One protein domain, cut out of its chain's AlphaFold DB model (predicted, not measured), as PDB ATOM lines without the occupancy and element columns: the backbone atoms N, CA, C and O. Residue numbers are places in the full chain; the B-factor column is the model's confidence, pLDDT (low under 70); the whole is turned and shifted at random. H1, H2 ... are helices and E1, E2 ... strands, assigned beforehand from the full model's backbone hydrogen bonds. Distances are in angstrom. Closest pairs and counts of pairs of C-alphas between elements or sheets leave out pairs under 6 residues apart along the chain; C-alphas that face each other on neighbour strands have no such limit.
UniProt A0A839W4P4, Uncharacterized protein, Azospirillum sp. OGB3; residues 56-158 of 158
ATOM      1  N   LYS A  56     156.915 143.604 112.089       58.84
ATOM      2  CA  LYS A  56     157.190 145.005 112.450       58.84
ATOM      3  C   LYS A  56     158.468 145.423 111.728       58.84
ATOM      4  O   LYS A  56     159.562 145.227 112.257       58.84
ATOM      5  N   GLY A  57     158.320 145.980 110.526       60.62
ATOM      6  CA  GLY A  57     159.452 146.483 109.751       60.62
ATOM      7  C   GLY A  57     160.354 147.396 110.596       60.62
ATOM      8  O   GLY A  57     159.877 148.058 111.531       60.62
ATOM      9  N   PRO A  58     161.667 147.423 110.321       64.62
ATOM     10  CA  PRO A  58     162.604 148.176 111.130       64.62
ATOM     11  C   PRO A  58     162.261 149.655 111.003       64.62
ATOM     12  O   PRO A  58     162.143 150.185 109.906       64.62
ATOM     13  N   VAL A  59     162.119 150.344 112.129       72.25
ATOM     14  CA  VAL A  59     161.891 151.787 112.115       72.25
ATOM     15  C   VAL A  59     163.237 152.471 111.853       72.25
ATOM     16  O   VAL A  59     164.106 152.419 112.736       72.25
ATOM     17  N   PRO A  60     163.470 153.085 110.680       82.19
ATOM     18  CA  PRO A  60     164.788 153.592 110.318       82.19
ATOM     19  C   PRO A  60     165.167 154.859 111.090       82.19
ATOM     20  O   PRO A  60     164.379 155.453 111.829       82.19
ATOM     21  N   GLY A  61     166.423 155.270 110.917       85.62
ATOM     22  CA  GLY A  61     166.929 156.542 111.420       85.62
ATOM     23  C   GLY A  61     167.188 156.602 112.927       85.62
ATOM     24  O   GLY A  61     166.937 155.672 113.706       85.62
ATOM     25  N   ARG A  62     167.743 157.749 113.336       91.75
ATOM     26  CA  ARG A  62     167.982 158.112 114.738       91.75
ATOM     27  C   ARG A  62     166.645 158.497 115.362       91.75
ATOM     28  O   ARG A  62     165.945 159.345 114.815       91.75
ATOM     29  N   LYS A  63     166.303 157.880 116.490       93.56
ATOM     30  CA  LYS A  63     164.980 157.981 117.119       93.56
ATOM     31  C   LYS A  63     165.031 158.728 118.448       93.56
ATOM     32  O   LYS A  63     166.063 158.726 119.118       93.56
ATOM     33  N   GLN A  64     163.898 159.305 118.824       96.44
ATOM     34  CA  GLN A  64     163.587 159.852 120.144       96.44
ATOM     35  C   GLN A  64     162.231 159.305 120.604       96.44
ATOM     36  O   GLN A  64     161.384 158.965 119.776       96.44
ATOM     37  N   VAL A  65     162.040 159.215 121.919       96.75
ATOM     38  CA  VAL A  65     160.767 158.860 122.551       96.75
ATOM     39  C   VAL A  65     160.266 160.060 123.345       96.75
ATOM     40  O   VAL A  65     161.013 160.609 124.154       96.75
ATOM     41  N   PHE A  66     159.012 160.443 123.135       96.88
ATOM     42  CA  PHE A  66     158.347 161.536 123.836       96.88
ATOM     43  C   PHE A  66     157.184 160.990 124.654       96.88
ATOM     44  O   PHE A  66     156.285 160.362 124.104       96.88
ATOM     45  N   ARG A  67     157.191 161.223 125.963       97.06
ATOM     46  CA  ARG A  67     156.138 160.775 126.872       97.06
ATOM     47  C   ARG A  67     155.103 161.860 127.087       97.06
ATOM     48  O   ARG A  67     155.441 162.948 127.555       97.06
ATOM     49  N   ARG A  68     153.839 161.554 126.813       96.19
ATOM     50  CA  ARG A  68     152.715 162.422 127.167       96.19
ATOM     51  C   ARG A  68     152.054 161.931 128.442       96.19
ATOM     52  O   ARG A  68     151.873 160.730 128.646       96.19
ATOM     53  N   HIS A  69     151.684 162.886 129.280       94.62
ATOM     54  CA  HIS A  69     150.895 162.636 130.474       94.62
ATOM     55  C   HIS A  69     149.499 163.209 130.258       94.62
ATOM     56  O   HIS A  69     149.362 164.337 129.784       94.62
ATOM     57  N   GLY A  70     148.484 162.429 130.602       91.00
ATOM     58  CA  GLY A  70     147.098 162.862 130.580       91.00
ATOM     59  C   GLY A  70     146.732 163.692 131.817       91.00
ATOM     60  O   GLY A  70     147.590 164.034 132.644       91.00
ATOM     61  N   PRO A  71     145.433 163.991 131.986       81.50
ATOM     62  CA  PRO A  71     144.911 164.560 133.223       81.50
ATOM     63  C   PRO A  71     145.344 163.714 134.432       81.50
ATOM     64  O   PRO A  71     145.470 162.497 134.328       81.50
ATOM     65  N   GLU A  72     145.593 164.359 135.576       85.62
ATOM     66  CA  GLU A  72     146.118 163.728 136.808       85.62
ATOM     67  C   GLU A  72     147.602 163.311 136.770       85.62
ATOM     68  O   GLU A  72     148.100 162.742 137.738       85.62
ATOM     69  N   GLY A  73     148.339 163.625 135.697       91.12
ATOM     70  CA  GLY A  73     149.783 163.371 135.621       91.12
ATOM     71  C   GLY A  73     150.149 161.904 135.377       91.12
ATOM     72  O   GLY A  73     151.298 161.517 135.589       91.12
ATOM     73  N   ARG A  74     149.189 161.086 134.929       93.12
ATOM     74  CA  ARG A  74     149.427 159.696 134.521       93.12
ATOM     75  C   ARG A  74     149.917 159.618 133.083       93.12
ATOM     76  O   ARG A  74     149.515 160.430 132.257       93.12
ATOM     77  N   ILE A  75     150.754 158.636 132.768       94.44
ATOM     78  CA  ILE A  75     151.242 158.406 131.406       94.44
ATOM     79  C   ILE A  75     150.054 158.055 130.513       94.44
ATOM     80  O   ILE A  75     149.309 157.127 130.804       94.44
ATOM     81  N   GLU A  76     149.887 158.789 129.421       93.50
ATOM     82  CA  GLU A  76     148.838 158.532 128.434       93.50
ATOM     83  C   GLU A  76     149.382 157.689 127.277       93.50
ATOM     84  O   GLU A  76     148.822 156.645 126.940       93.50
ATOM     85  N   ALA A  77     150.502 158.122 126.694       94.62
ATOM     86  CA  ALA A  77     151.146 157.451 125.574       94.62
ATOM     87  C   ALA A  77     152.617 157.865 125.451       94.62
ATOM     88  O   ALA A  77     153.003 158.971 125.839       94.62
ATOM     89  N   ASP A  78     153.408 156.998 124.827       96.00
ATOM     90  CA  ASP A  78     154.726 157.351 124.309       96.00
ATOM     91  C   ASP A  78     154.633 157.554 122.787       96.00
ATOM     92  O   ASP A  78     153.977 156.792 122.077       96.00
ATOM     93  N   ARG A  79     155.309 158.570 122.252       95.38
ATOM     94  CA  ARG A  79     155.456 158.801 120.812       95.38
ATOM     95  C   ARG A  79     156.895 158.561 120.383       95.38
ATOM     96  O   ARG A  79     157.818 159.189 120.897       95.38
ATOM     97  N   LEU A  80     157.083 157.678 119.409       95.19
ATOM     98  CA  LEU A  80     158.367 157.437 118.763       95.19
ATOM     99  C   LEU A  80     158.487 158.335 117.528       95.19
ATOM    100  O   LEU A  80     157.665 158.250 116.619       95.19
ATOM    101  N   SER A  81     159.520 159.173 117.471       95.31
ATOM    102  CA  SER A  81     159.768 160.087 116.345       95.31
ATOM    103  C   SER A  81     161.252 160.121 115.981       95.31
ATOM    104  O   SER A  81     162.077 159.441 116.602       95.31
ATOM    105  N   THR A  82     161.612 160.879 114.945       93.50
ATOM    106  CA  THR A  82     163.021 161.116 114.614       93.50
ATOM    107  C   THR A  82     163.688 161.961 115.699       93.50
ATOM    108  O   THR A  82     163.031 162.750 116.369       93.50
ATOM    109  N   LEU A  83     164.999 161.795 115.894       92.69
ATOM    110  CA  LEU A  83     165.743 162.488 116.953       92.69
ATOM    111  C   LEU A  83     165.632 164.015 116.869       92.69
ATOM    112  O   LEU A  83     165.628 164.680 117.899       92.69
ATOM    113  N   ASP A  84     165.573 164.538 115.648       88.56
ATOM    114  CA  ASP A  84     165.560 165.972 115.368       88.56
ATOM    115  C   ASP A  84     164.128 166.550 115.317       88.56
ATOM    116  O   ASP A  84     163.950 167.722 114.992       88.56
ATOM    117  N   SER A  85     163.105 165.739 115.621       89.19
ATOM    118  CA  SER A  85     161.714 166.194 115.702       89.19
ATOM    119  C   SER A  85     161.448 166.992 116.974       89.19
ATOM    120  O   SER A  85     161.963 166.662 118.042       89.19
ATOM    121  N   ASP A  86     160.550 167.967 116.865       90.50
ATOM    122  CA  ASP A  86     159.930 168.652 117.998       90.50
ATOM    123  C   ASP A  86     158.507 168.103 118.179       90.50
ATOM    124  O   ASP A  86     157.574 168.511 117.488       90.50
ATOM    125  N   GLU A  87     158.364 167.074 119.017       93.12
ATOM    126  CA  GLU A  87     157.074 166.446 119.317       93.12
ATOM    127  C   GLU A  87     156.573 166.881 120.692       93.12
ATOM    128  O   GLU A  87     157.349 167.137 121.613       93.12
ATOM    129  N   GLU A  88     155.255 166.877 120.862       91.62
ATOM    130  CA  GLU A  88     154.638 167.112 122.161       91.62
ATOM    131  C   GLU A  88     154.982 166.000 123.168       91.62
ATOM    132  O   GLU A  88     154.877 164.805 122.874       91.62
ATOM    133  N   GLY A  89     155.325 166.410 124.390       93.88
ATOM    134  CA  GLY A  89     155.630 165.523 125.508       93.88
ATOM    135  C   GLY A  89     157.058 165.675 126.023       93.88
ATOM    136  O   GLY A  89     157.857 166.477 125.542       93.88
ATOM    137  N   GLN A  90     157.387 164.897 127.047       95.44
ATOM    138  CA  GLN A  90     158.709 164.887 127.654       95.44
ATOM    139  C   GLN A  90     159.656 163.974 126.859       95.44
ATOM    140  O   GLN A  90     159.384 162.775 126.766       95.44
ATOM    141  N   PRO A  91     160.798 164.469 126.349       96.38
ATOM    142  CA  PRO A  91     161.794 163.606 125.722       96.38
ATOM    143  C   PRO A  91     162.428 162.678 126.769       96.38
ATOM    144  O   PRO A  91     162.928 163.138 127.799       96.38
ATOM    145  N   LEU A  92     162.427 161.370 126.504       95.88
ATOM    146  CA  LEU A  92     162.932 160.362 127.442       95.88
ATOM    147  C   LEU A  92     164.409 160.019 127.218       95.88
ATOM    148  O   LEU A  92     165.120 159.702 128.175       95.88
ATOM    149  N   LEU A  93     164.905 160.079 125.975       95.12
ATOM    150  CA  LEU A  93     166.324 159.860 125.702       95.12
ATOM    151  C   LEU A  93     167.097 161.157 125.921       95.12
ATOM    152  O   LEU A  93     166.985 162.110 125.145       95.12
ATOM    153  N   VAL A  94     167.928 161.158 126.962       92.56
ATOM    154  CA  VAL A  94     168.787 162.287 127.330       92.56
ATOM    155  C   VAL A  94     170.259 161.993 127.018       92.56
ATOM    156  O   VAL A  94     170.738 160.875 127.229       92.56
ATOM    157  N   PRO A  95     171.027 162.977 126.517       93.50
ATOM    158  CA  PRO A  95     172.440 162.782 126.223       93.50
ATOM    159  C   PRO A  95     173.242 162.638 127.520       93.50
ATOM    160  O   PRO A  95     173.407 163.600 128.264       93.50
ATOM    161  N   VAL A  96     173.801 161.452 127.767       95.00
ATOM    162  CA  VAL A  96     174.674 161.203 128.932       95.00
ATOM    163  C   VAL A  96     176.167 161.305 128.608       95.00
ATOM    164  O   VAL A  96     176.990 161.542 129.495       95.00
ATOM    165  N   MET A  97     176.532 161.185 127.327       94.38
ATOM    166  CA  MET A  97     177.908 161.240 126.834       94.38
ATOM    167  C   MET A  97     177.980 161.945 125.473       94.38
ATOM    168  O   MET A  97     177.112 161.749 124.623       94.38
ATOM    169  N   ARG A  98     179.027 162.745 125.245       91.94
ATOM    170  CA  ARG A  98     179.372 163.344 123.945       91.94
ATOM    171  C   ARG A  98     180.880 163.257 123.735       91.94
ATOM    172  O   ARG A  98     181.642 163.585 124.640       91.94
ATOM    173  N   GLY A  99     181.315 162.782 122.567       92.56
ATOM    174  CA  GLY A  99     182.744 162.647 122.251       92.56
ATOM    175  C   GLY A  99     183.532 161.829 123.287       92.56
ATOM    176  O   GLY A  99     184.624 162.226 123.679       92.56
ATOM    177  N   GLY A 100     182.945 160.746 123.812       92.31
ATOM    178  CA  GLY A 100     183.569 159.900 124.839       92.31
ATOM    179  C   GLY A 100     183.613 160.501 126.251       92.31
ATOM    180  O   GLY A 100     184.133 159.872 127.169       92.31
ATOM    181  N   ARG A 101     183.066 161.704 126.461       89.50
ATOM    182  CA  ARG A 101     183.032 162.380 127.764       89.50
ATOM    183  C   ARG A 101     181.613 162.461 128.297       89.50
ATOM    184  O   ARG A 101     180.681 162.782 127.564       89.50
ATOM    185  N   ARG A 102     181.453 162.182 129.589       93.62
ATOM    186  CA  ARG A 102     180.173 162.329 130.286       93.62
ATOM    187  C   ARG A 102     179.770 163.804 130.305       93.62
ATOM    188  O   ARG A 102     180.609 164.646 130.614       93.62
ATOM    189  N   VAL A 103     178.514 164.105 129.987       96.94
ATOM    190  CA  VAL A 103     177.996 165.491 129.946       96.94
ATOM    191  C   VAL A 103     176.980 165.797 131.047       96.94
ATOM    192  O   VAL A 103     176.557 166.938 131.187       96.94
ATOM    193  N   VAL A 104     176.619 164.795 131.849       93.12
ATOM    194  CA  VAL A 104     175.733 164.924 133.013       93.12
ATOM    195  C   VAL A 104     176.352 164.226 134.220       93.12
ATOM    196  O   VAL A 104     177.085 163.246 134.069       93.12
ATOM    197  N   ALA A 105     176.073 164.710 135.429       91.50
ATOM    198  CA  ALA A 105     176.444 163.999 136.648       91.50
ATOM    199  C   ALA A 105     175.611 162.713 136.795       91.50
ATOM    200  O   ALA A 105     174.472 162.649 136.337       91.50
ATOM    201  N   LEU A 106     176.177 161.685 137.437       90.50
ATOM    202  CA  LEU A 106     175.395 160.494 137.776       90.50
ATOM    203  C   LEU A 106     174.499 160.813 138.978       90.50
ATOM    204  O   LEU A 106     175.000 161.382 139.953       90.50
ATOM    205  N   PRO A 107     173.207 160.453 138.941       91.75
ATOM    206  CA  PRO A 107     172.342 160.615 140.097       91.75
ATOM    207  C   PRO A 107     172.791 159.683 141.230       91.75
ATOM    208  O   PRO A 107     173.223 158.554 140.997       91.75
ATOM    209  N   GLY A 108     172.663 160.148 142.474       91.81
ATOM    210  CA  GLY A 108     172.836 159.289 143.646       91.81
ATOM    211  C   GLY A 108     171.679 158.294 143.799       91.81
ATOM    212  O   GLY A 108     170.582 158.517 143.284       91.81
ATOM    213  N   LEU A 109     171.886 157.218 144.566       93.50
ATOM    214  CA  LEU A 109     170.887 156.151 144.753       93.50
ATOM    215  C   LEU A 109     169.531 156.656 145.269       93.50
ATOM    216  O   LEU A 109     168.488 156.157 144.853       93.50
ATOM    217  N   GLN A 110     169.526 157.659 146.152       92.12
ATOM    218  CA  GLN A 110     168.286 158.249 146.662       92.12
ATOM    219  C   GLN A 110     167.492 158.957 145.558       92.12
ATOM    220  O   GLN A 110     166.276 158.795 145.486       92.12
ATOM    221  N   ALA A 111     168.177 159.687 144.673       92.69
ATOM    222  CA  ALA A 111     167.548 160.346 143.533       92.69
ATOM    223  C   ALA A 111     166.992 159.317 142.537       92.69
ATOM    224  O   ALA A 111     165.865 159.465 142.075       92.69
ATOM    225  N   ILE A 112     167.733 158.231 142.279       93.50
ATOM    226  CA  ILE A 112     167.262 157.117 141.441       93.50
ATOM    227  C   ILE A 112     165.998 156.487 142.039       93.50
ATOM    228  O   ILE A 112     165.021 156.273 141.325       93.50
ATOM    229  N   ARG A 113     165.980 156.227 143.355       92.62
ATOM    230  CA  ARG A 113     164.810 155.658 144.040       92.62
ATOM    231  C   ARG A 113     163.598 156.590 143.975       92.62
ATOM    232  O   ARG A 113     162.495 156.115 143.727       92.62
ATOM    233  N   ALA A 114     163.800 157.891 144.190       95.19
ATOM    234  CA  ALA A 114     162.733 158.884 144.108       95.19
ATOM    235  C   ALA A 114     162.156 158.976 142.687       95.19
ATOM    236  O   ALA A 114     160.940 158.966 142.526       95.19
ATOM    237  N   HIS A 115     163.020 158.984 141.668       94.69
ATOM    238  CA  HIS A 115     162.600 158.970 140.270       94.69
ATOM    239  C   HIS A 115     161.803 157.706 139.932       94.69
ATOM    240  O   HIS A 115     160.692 157.809 139.428       94.69
ATOM    241  N   ALA A 116     162.305 156.520 140.291       92.75
ATOM    242  CA  ALA A 116     161.591 155.265 140.054       92.75
ATOM    243  C   ALA A 116     160.215 155.230 140.742       92.75
ATOM    244  O   ALA A 116     159.246 154.758 140.154       92.75
ATOM    245  N   ALA A 117     160.108 155.746 141.971       92.75
ATOM    246  CA  ALA A 117     158.831 155.837 142.675       92.75
ATOM    247  C   ALA A 117     157.846 156.792 141.978       92.75
ATOM    248  O   ALA A 117     156.669 156.460 141.864       92.75
ATOM    249  N   ALA A 118     158.325 157.939 141.486       93.38
ATOM    250  CA  ALA A 118     157.510 158.889 140.733       93.38
ATOM    251  C   ALA A 118     157.029 158.302 139.394       93.38
ATOM    252  O   ALA A 118     155.840 158.374 139.096       93.38
ATOM    253  N   GLU A 119     157.913 157.647 138.635       93.25
ATOM    254  CA  GLU A 119     157.550 156.982 137.376       93.25
ATOM    255  C   GLU A 119     156.510 155.876 137.607       93.25
ATOM    256  O   GLU A 119     155.514 155.807 136.893       93.25
ATOM    257  N   LEU A 120     156.676 155.051 138.647       91.12
ATOM    258  CA  LEU A 120     155.691 154.023 139.000       91.12
ATOM    259  C   LEU A 120     154.336 154.625 139.395       91.12
ATOM    260  O   LEU A 120     153.302 154.085 139.011       91.12
ATOM    261  N   ALA A 121     154.332 155.737 140.134       91.44
ATOM    262  CA  ALA A 121     153.106 156.437 140.512       91.44
ATOM    263  C   ALA A 121     152.388 157.075 139.309       91.44
ATOM    264  O   ALA A 121     151.171 157.246 139.349       91.44
ATOM    265  N   SER A 122     153.127 157.398 138.242       92.94
ATOM    266  CA  SER A 122     152.570 157.941 136.998       92.94
ATOM    267  C   SER A 122     151.963 156.876 136.077       92.94
ATOM    268  O   SER A 122     151.297 157.222 135.106       92.94
ATOM    269  N   LEU A 123     152.158 155.580 136.341       91.00
ATOM    270  CA  LEU A 123     151.611 154.538 135.471       91.00
ATOM    271  C   LEU A 123     150.069 154.589 135.416       91.00
ATOM    272  O   LEU A 123     149.418 154.848 136.435       91.00
ATOM    273  N   PRO A 124     149.463 154.267 134.255       89.00
ATOM    274  CA  PRO A 124     148.043 153.961 134.178       89.00
ATOM    275  C   PRO A 124     147.654 152.899 135.203       89.00
ATOM    276  O   PRO A 124     148.412 151.962 135.450       89.00
ATOM    277  N   GLU A 125     146.439 152.989 135.742       84.50
ATOM    278  CA  GLU A 125     145.944 152.046 136.754       84.50
ATOM    279  C   GLU A 125     146.066 150.585 136.295       84.50
ATOM    280  O   GLU A 125     146.566 149.740 137.040       84.50
ATOM    281  N   ALA A 126     145.739 150.309 135.029       82.94
ATOM    282  CA  ALA A 126     145.858 148.984 134.422       82.94
ATOM    283  C   ALA A 126     147.292 148.414 134.425       82.94
ATOM    284  O   ALA A 126     147.471 147.202 134.360       82.94
ATOM    285  N   LEU A 127     148.311 149.276 134.502       83.06
ATOM    286  CA  LEU A 127     149.730 148.912 134.548       83.06
ATOM    287  C   LEU A 127     150.332 149.018 135.960       83.06
ATOM    288  O   LEU A 127     151.464 148.587 136.174       83.06
ATOM    289  N   SER A 128     149.591 149.572 136.924       74.06
ATOM    290  CA  SER A 128     150.063 149.802 138.298       74.06
ATOM    291  C   SER A 128     150.137 148.521 139.144       74.06
ATOM    292  O   SER A 128     150.933 148.435 140.083       74.06
ATOM    293  N   HIS A 129     149.362 147.489 138.792       68.81
ATOM    294  CA  HIS A 129     149.371 146.198 139.473       68.81
ATOM    295  C   HIS A 129     150.245 145.173 138.743       68.81
ATOM    296  O   HIS A 129     150.202 145.016 137.524       68.81
ATOM    297  N   ARG A 130     151.039 144.420 139.517       62.66
ATOM    298  CA  ARG A 130     151.824 143.286 139.017       62.66
ATOM    299  C   ARG A 130     150.849 142.195 138.586       62.66
ATOM    300  O   ARG A 130     150.431 141.411 139.431       62.66
ATOM    301  N   THR A 131     150.506 142.187 137.300       52.16
ATOM    302  CA  THR A 131     150.228 141.050 136.398       52.16
ATOM    303  C   THR A 131     149.071 141.410 135.456       52.16
ATOM    304  O   THR A 131     147.915 141.406 135.855       52.16
ATOM    305  N   SER A 132     149.420 141.651 134.188       61.91
ATOM    306  CA  SER A 132     148.537 141.733 133.014       61.91
ATOM    307  C   SER A 132     147.589 142.941 132.917       61.91
ATOM    308  O   SER A 132     146.411 142.858 133.250       61.91
ATOM    309  N   GLY A 133     148.092 144.018 132.308       67.69
ATOM    310  CA  GLY A 133     147.298 145.058 131.646       67.69
ATOM    311  C   GLY A 133     147.695 145.165 130.167       67.69
ATOM    312  O   GLY A 133     148.752 144.640 129.792       67.69
ATOM    313  N   PRO A 134     146.882 145.804 129.303       77.81
ATOM    314  CA  PRO A 134     147.307 146.094 127.936       77.81
ATOM    315  C   PRO A 134     148.606 146.915 127.966       77.81
ATOM    316  O   PRO A 134     148.779 147.734 128.871       77.81
ATOM    317  N   PRO A 135     149.534 146.699 127.016       80.88
ATOM    318  CA  PRO A 135     150.785 147.447 126.984       80.88
ATOM    319  C   PRO A 135     150.513 148.949 126.879       80.88
ATOM    320  O   PRO A 135     149.496 149.365 126.319       80.88
ATOM    321  N   LEU A 136     151.449 149.757 127.387       84.75
ATOM    322  CA  LEU A 136     151.401 151.203 127.202       84.75
ATOM    323  C   LEU A 136     151.280 151.524 125.706       84.75
ATOM    324  O   LEU A 136     151.967 150.916 124.879       84.75
ATOM    325  N   HIS A 137     150.397 152.459 125.367       89.44
ATOM    326  CA  HIS A 137     150.198 152.856 123.983       89.44
ATOM    327  C   HIS A 137     151.452 153.550 123.440       89.44
ATOM    328  O   HIS A 137     151.985 154.466 124.068       89.44
ATOM    329  N   VAL A 138     151.912 153.101 122.270       92.44
ATOM    330  CA  VAL A 138     153.028 153.708 121.544       92.44
ATOM    331  C   VAL A 138     152.538 154.168 120.178       92.44
ATOM    332  O   VAL A 138     152.067 153.358 119.380       92.44
ATOM    333  N   GLU A 139     152.693 155.458 119.906       94.00
ATOM    334  CA  GLU A 139     152.388 156.080 118.620       94.00
ATOM    335  C   GLU A 139     153.661 156.227 117.788       94.00
ATOM    336  O   GLU A 139     154.684 156.712 118.276       94.00
ATOM    337  N   ILE A 140     153.598 155.866 116.507       92.38
ATOM    338  CA  ILE A 140     154.670 156.163 115.555       92.38
ATOM    339  C   ILE A 140     154.369 157.514 114.910       92.38
ATOM    340  O   ILE A 140     153.301 157.711 114.337       92.38
ATOM    341  N   ALA A 141     155.298 158.460 115.019       93.75
ATOM    342  CA  ALA A 141     155.117 159.778 114.431       93.75
ATOM    343  C   ALA A 141     155.121 159.706 112.889       93.75
ATOM    344  O   ALA A 141     155.916 158.953 112.312       93.75
ATOM    345  N   PRO A 142     154.336 160.554 112.192       92.06
ATOM    346  CA  PRO A 142     154.301 160.585 110.725       92.06
ATOM    347  C   PRO A 142     155.669 160.825 110.068       92.06
ATOM    348  O   PRO A 142     155.929 160.366 108.956       92.06
ATOM    349  N   THR A 143     156.564 161.547 110.749       90.62
ATOM    350  CA  THR A 143     157.953 161.770 110.317       90.62
ATOM    351  C   THR A 143     158.712 160.458 110.147       90.62
ATOM    352  O   THR A 143     159.450 160.285 109.178       90.62
ATOM    353  N   LEU A 144     158.488 159.524 111.064       90.94
ATOM    354  CA  LEU A 144     159.155 158.237 111.131       90.94
ATOM    355  C   LEU A 144     158.531 157.230 110.157       90.94
ATOM    356  O   LEU A 144     159.256 156.497 109.492       90.94
ATOM    357  N   GLU A 145     157.204 157.262 109.996       89.69
ATOM    358  CA  GLU A 145     156.508 156.494 108.954       89.69
ATOM    359  C   GLU A 145     156.953 156.900 107.546       89.69
ATOM    360  O   GLU A 145     157.151 156.050 106.678       89.69
ATOM    361  N   ARG A 146     157.125 158.207 107.303       89.69
ATOM    362  CA  ARG A 146     157.632 158.709 106.024       89.69
ATOM    363  C   ARG A 146     159.048 158.206 105.761       89.69
ATOM    364  O   ARG A 146     159.305 157.738 104.659       89.69
ATOM    365  N   LEU A 147     159.923 158.249 106.768       89.06
ATOM    366  CA  LEU A 147     161.287 157.737 106.640       89.06
ATOM    367  C   LEU A 147     161.302 156.228 106.344       89.06
ATOM    368  O   LEU A 147     162.055 155.800 105.480       89.06
ATOM    369  N   ALA A 148     160.444 155.436 106.997       86.62
ATOM    370  CA  ALA A 148     160.287 154.007 106.700       86.62
ATOM    371  C   ALA A 148     159.948 153.766 105.225       86.62
ATOM    372  O   ALA A 148     160.680 153.066 104.534       86.62
ATOM    373  N   ARG A 149     158.925 154.453 104.703       86.19
ATOM    374  CA  ARG A 149     158.528 154.332 103.289       86.19
ATOM    375  C   ARG A 149     159.623 154.776 102.318       86.19
ATOM    376  O   ARG A 149     159.682 154.278 101.197       86.19
ATOM    377  N   GLU A 150     160.433 155.763 102.694       87.38
ATOM    378  CA  GLU A 150     161.561 156.215 101.877       87.38
ATOM    379  C   GLU A 150     162.688 155.180 101.830       87.38
ATOM    380  O   GLU A 150     163.227 154.945 100.749       87.38
ATOM    381  N   GLU A 151     163.020 154.547 102.958       84.88
ATOM    382  CA  GLU A 151     164.024 153.480 102.988       84.88
ATOM    383  C   GLU A 151     163.529 152.211 102.279       84.88
ATOM    384  O   GLU A 151     164.274 151.663 101.471       84.88
ATOM    385  N   ASP A 152     162.268 151.806 102.471       82.38
ATOM    386  CA  ASP A 152     161.691 150.637 101.784       82.38
ATOM    387  C   ASP A 152     161.796 150.787 100.257       82.38
ATOM    388  O   ASP A 152     162.287 149.899  99.565       82.38
ATOM    389  N   ARG A 153     161.461 151.971  99.721       82.06
ATOM    390  CA  ARG A 153     161.613 152.259  98.282       82.06
ATOM    391  C   ARG A 153     163.058 152.161  97.798       82.06
ATOM    392  O   ARG A 153     163.281 151.800  96.646       82.06
ATOM    393  N   ARG A 154     164.040 152.539  98.622       80.06
ATOM    394  CA  ARG A 154     165.459 152.450  98.241       80.06
ATOM    395  C   ARG A 154     165.923 151.006  98.169       80.06
ATOM    396  O   ARG A 154     166.700 150.692  97.275       80.06
ATOM    397  N   VAL A 155     165.451 150.166  99.087       73.19
ATOM    398  CA  VAL A 155     165.766 148.735  99.112       73.19
ATOM    399  C   VAL A 155     165.114 148.020  97.928       73.19
ATOM    400  O   VAL A 155     165.794 147.258  97.259       73.19
ATOM    401  N   ASP A 156     163.862 148.341  97.590       64.50
ATOM    402  CA  ASP A 156     163.157 147.738  96.443       64.50
ATOM    403  C   ASP A 156     163.748 148.115  95.070       64.50
ATOM    404  O   ASP A 156     163.474 147.456  94.067       64.50
ATOM    405  N   THR A 157     164.526 149.200  94.996       55.06
ATOM    406  CA  THR A 157     165.142 149.679  93.743       55.06
ATOM    407  C   THR A 157     166.607 149.227  93.589       55.06
ATOM    408  O   THR A 157     167.221 149.518  92.561       55.06
ATOM    409  N   ALA A 158     167.180 148.557  94.597       50.31
ATOM    410  CA  ALA A 158     168.574 148.096  94.635       50.31
ATOM    411  C   ALA A 158     168.701 146.608  94.270       50.31
ATOM    412  O   ALA A 158     169.724 146.266  93.631       50.31
TER     413      ALA A 158
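AT A GLANCE: This is residues 56 to 158 of the 158 residues of an uncharacterized protein of Azospirillum sp. OGB3 (UniProt A0A839W4P4). A small sheet of three strands, a long E1 and E2 hairpin with the short E3 beside E2, has helices off its two ends: H1 at the end where E1 and E2 turn, H3 running outward from the other. Between E2 and H1 the chain swings out in a wide, open loop, residues 83 to 108, of which residues 97 to 102 stick out. The printed part has 103 residues with three named helices and three named strands, in the order E1, E2, H1, H2, E3, H3; the sheet runs E1, E2, E3 and is mixed. The class is mixed, helices and strands, with under half of the residues in named elements. The whole is loose, with a radius of gyration of the C-alphas of 17.2 A and spans of 52 by 39 by 24 A.

HOW THE PARTS SIT: E1, residues 63 to 69, and E2, residues 75 to 82, are antiparallel at 158 degrees and form a hairpin; N 66 and O 79 are within hydrogen-bond range at 2.8 A. Residues 66 to 67 of E1 also pair, antiparallel, with residues 90 to 91. H1, residues 109 to 121, is not on the sheet. H1 and H2, residues 125 to 128, are close but not clearly touching; their closest C-alphas, of Leu 120 and Ser 128, are 7.1 A apart. E3, residues 138 to 140, is parallel to E2 at 27 degrees, with N 139 and O 78 at 2.9 A. E2, H1, H2 and E3 make a strand-helix-strand unit, two parallel neighbour strands with helices between, and its crossover is right-handed. H3, residues 142 to 156, is on the sheet but only grazes it, with its residues 142 to 147; the closest C-alphas of E2 and H3, of Ser 81 and Leu 144, are 5.6 A apart. H1 and H3 are apart. In H1 and H3 every O i to N i+4 pair is within hydrogen-bond range, and H2 is too short for such a pair.

IN THESE COORDINATES: E1 begins at C-alpha 63, at (164.980, 157.981, 117.119), and is 20.0 A long; E2 is 20.7 A long. H1 begins at C-alpha 109, at (170.887, 156.151, 144.753), and is 18.3 A long. E3 has 3 residues and H2 has 4. H3, 21.2 A long, ends at C-alpha 156, at (163.157, 147.738, 96.443).

THE WHOLE: The two C-alphas farthest apart, of Gln 110 and Thr 157, are 53.7 A apart. The printed part has no cut. The link from E2 to H1, 26 residues, is long. The pLDDT is under 70 at residues 56 to 58, 129 to 133 and 156 to 158.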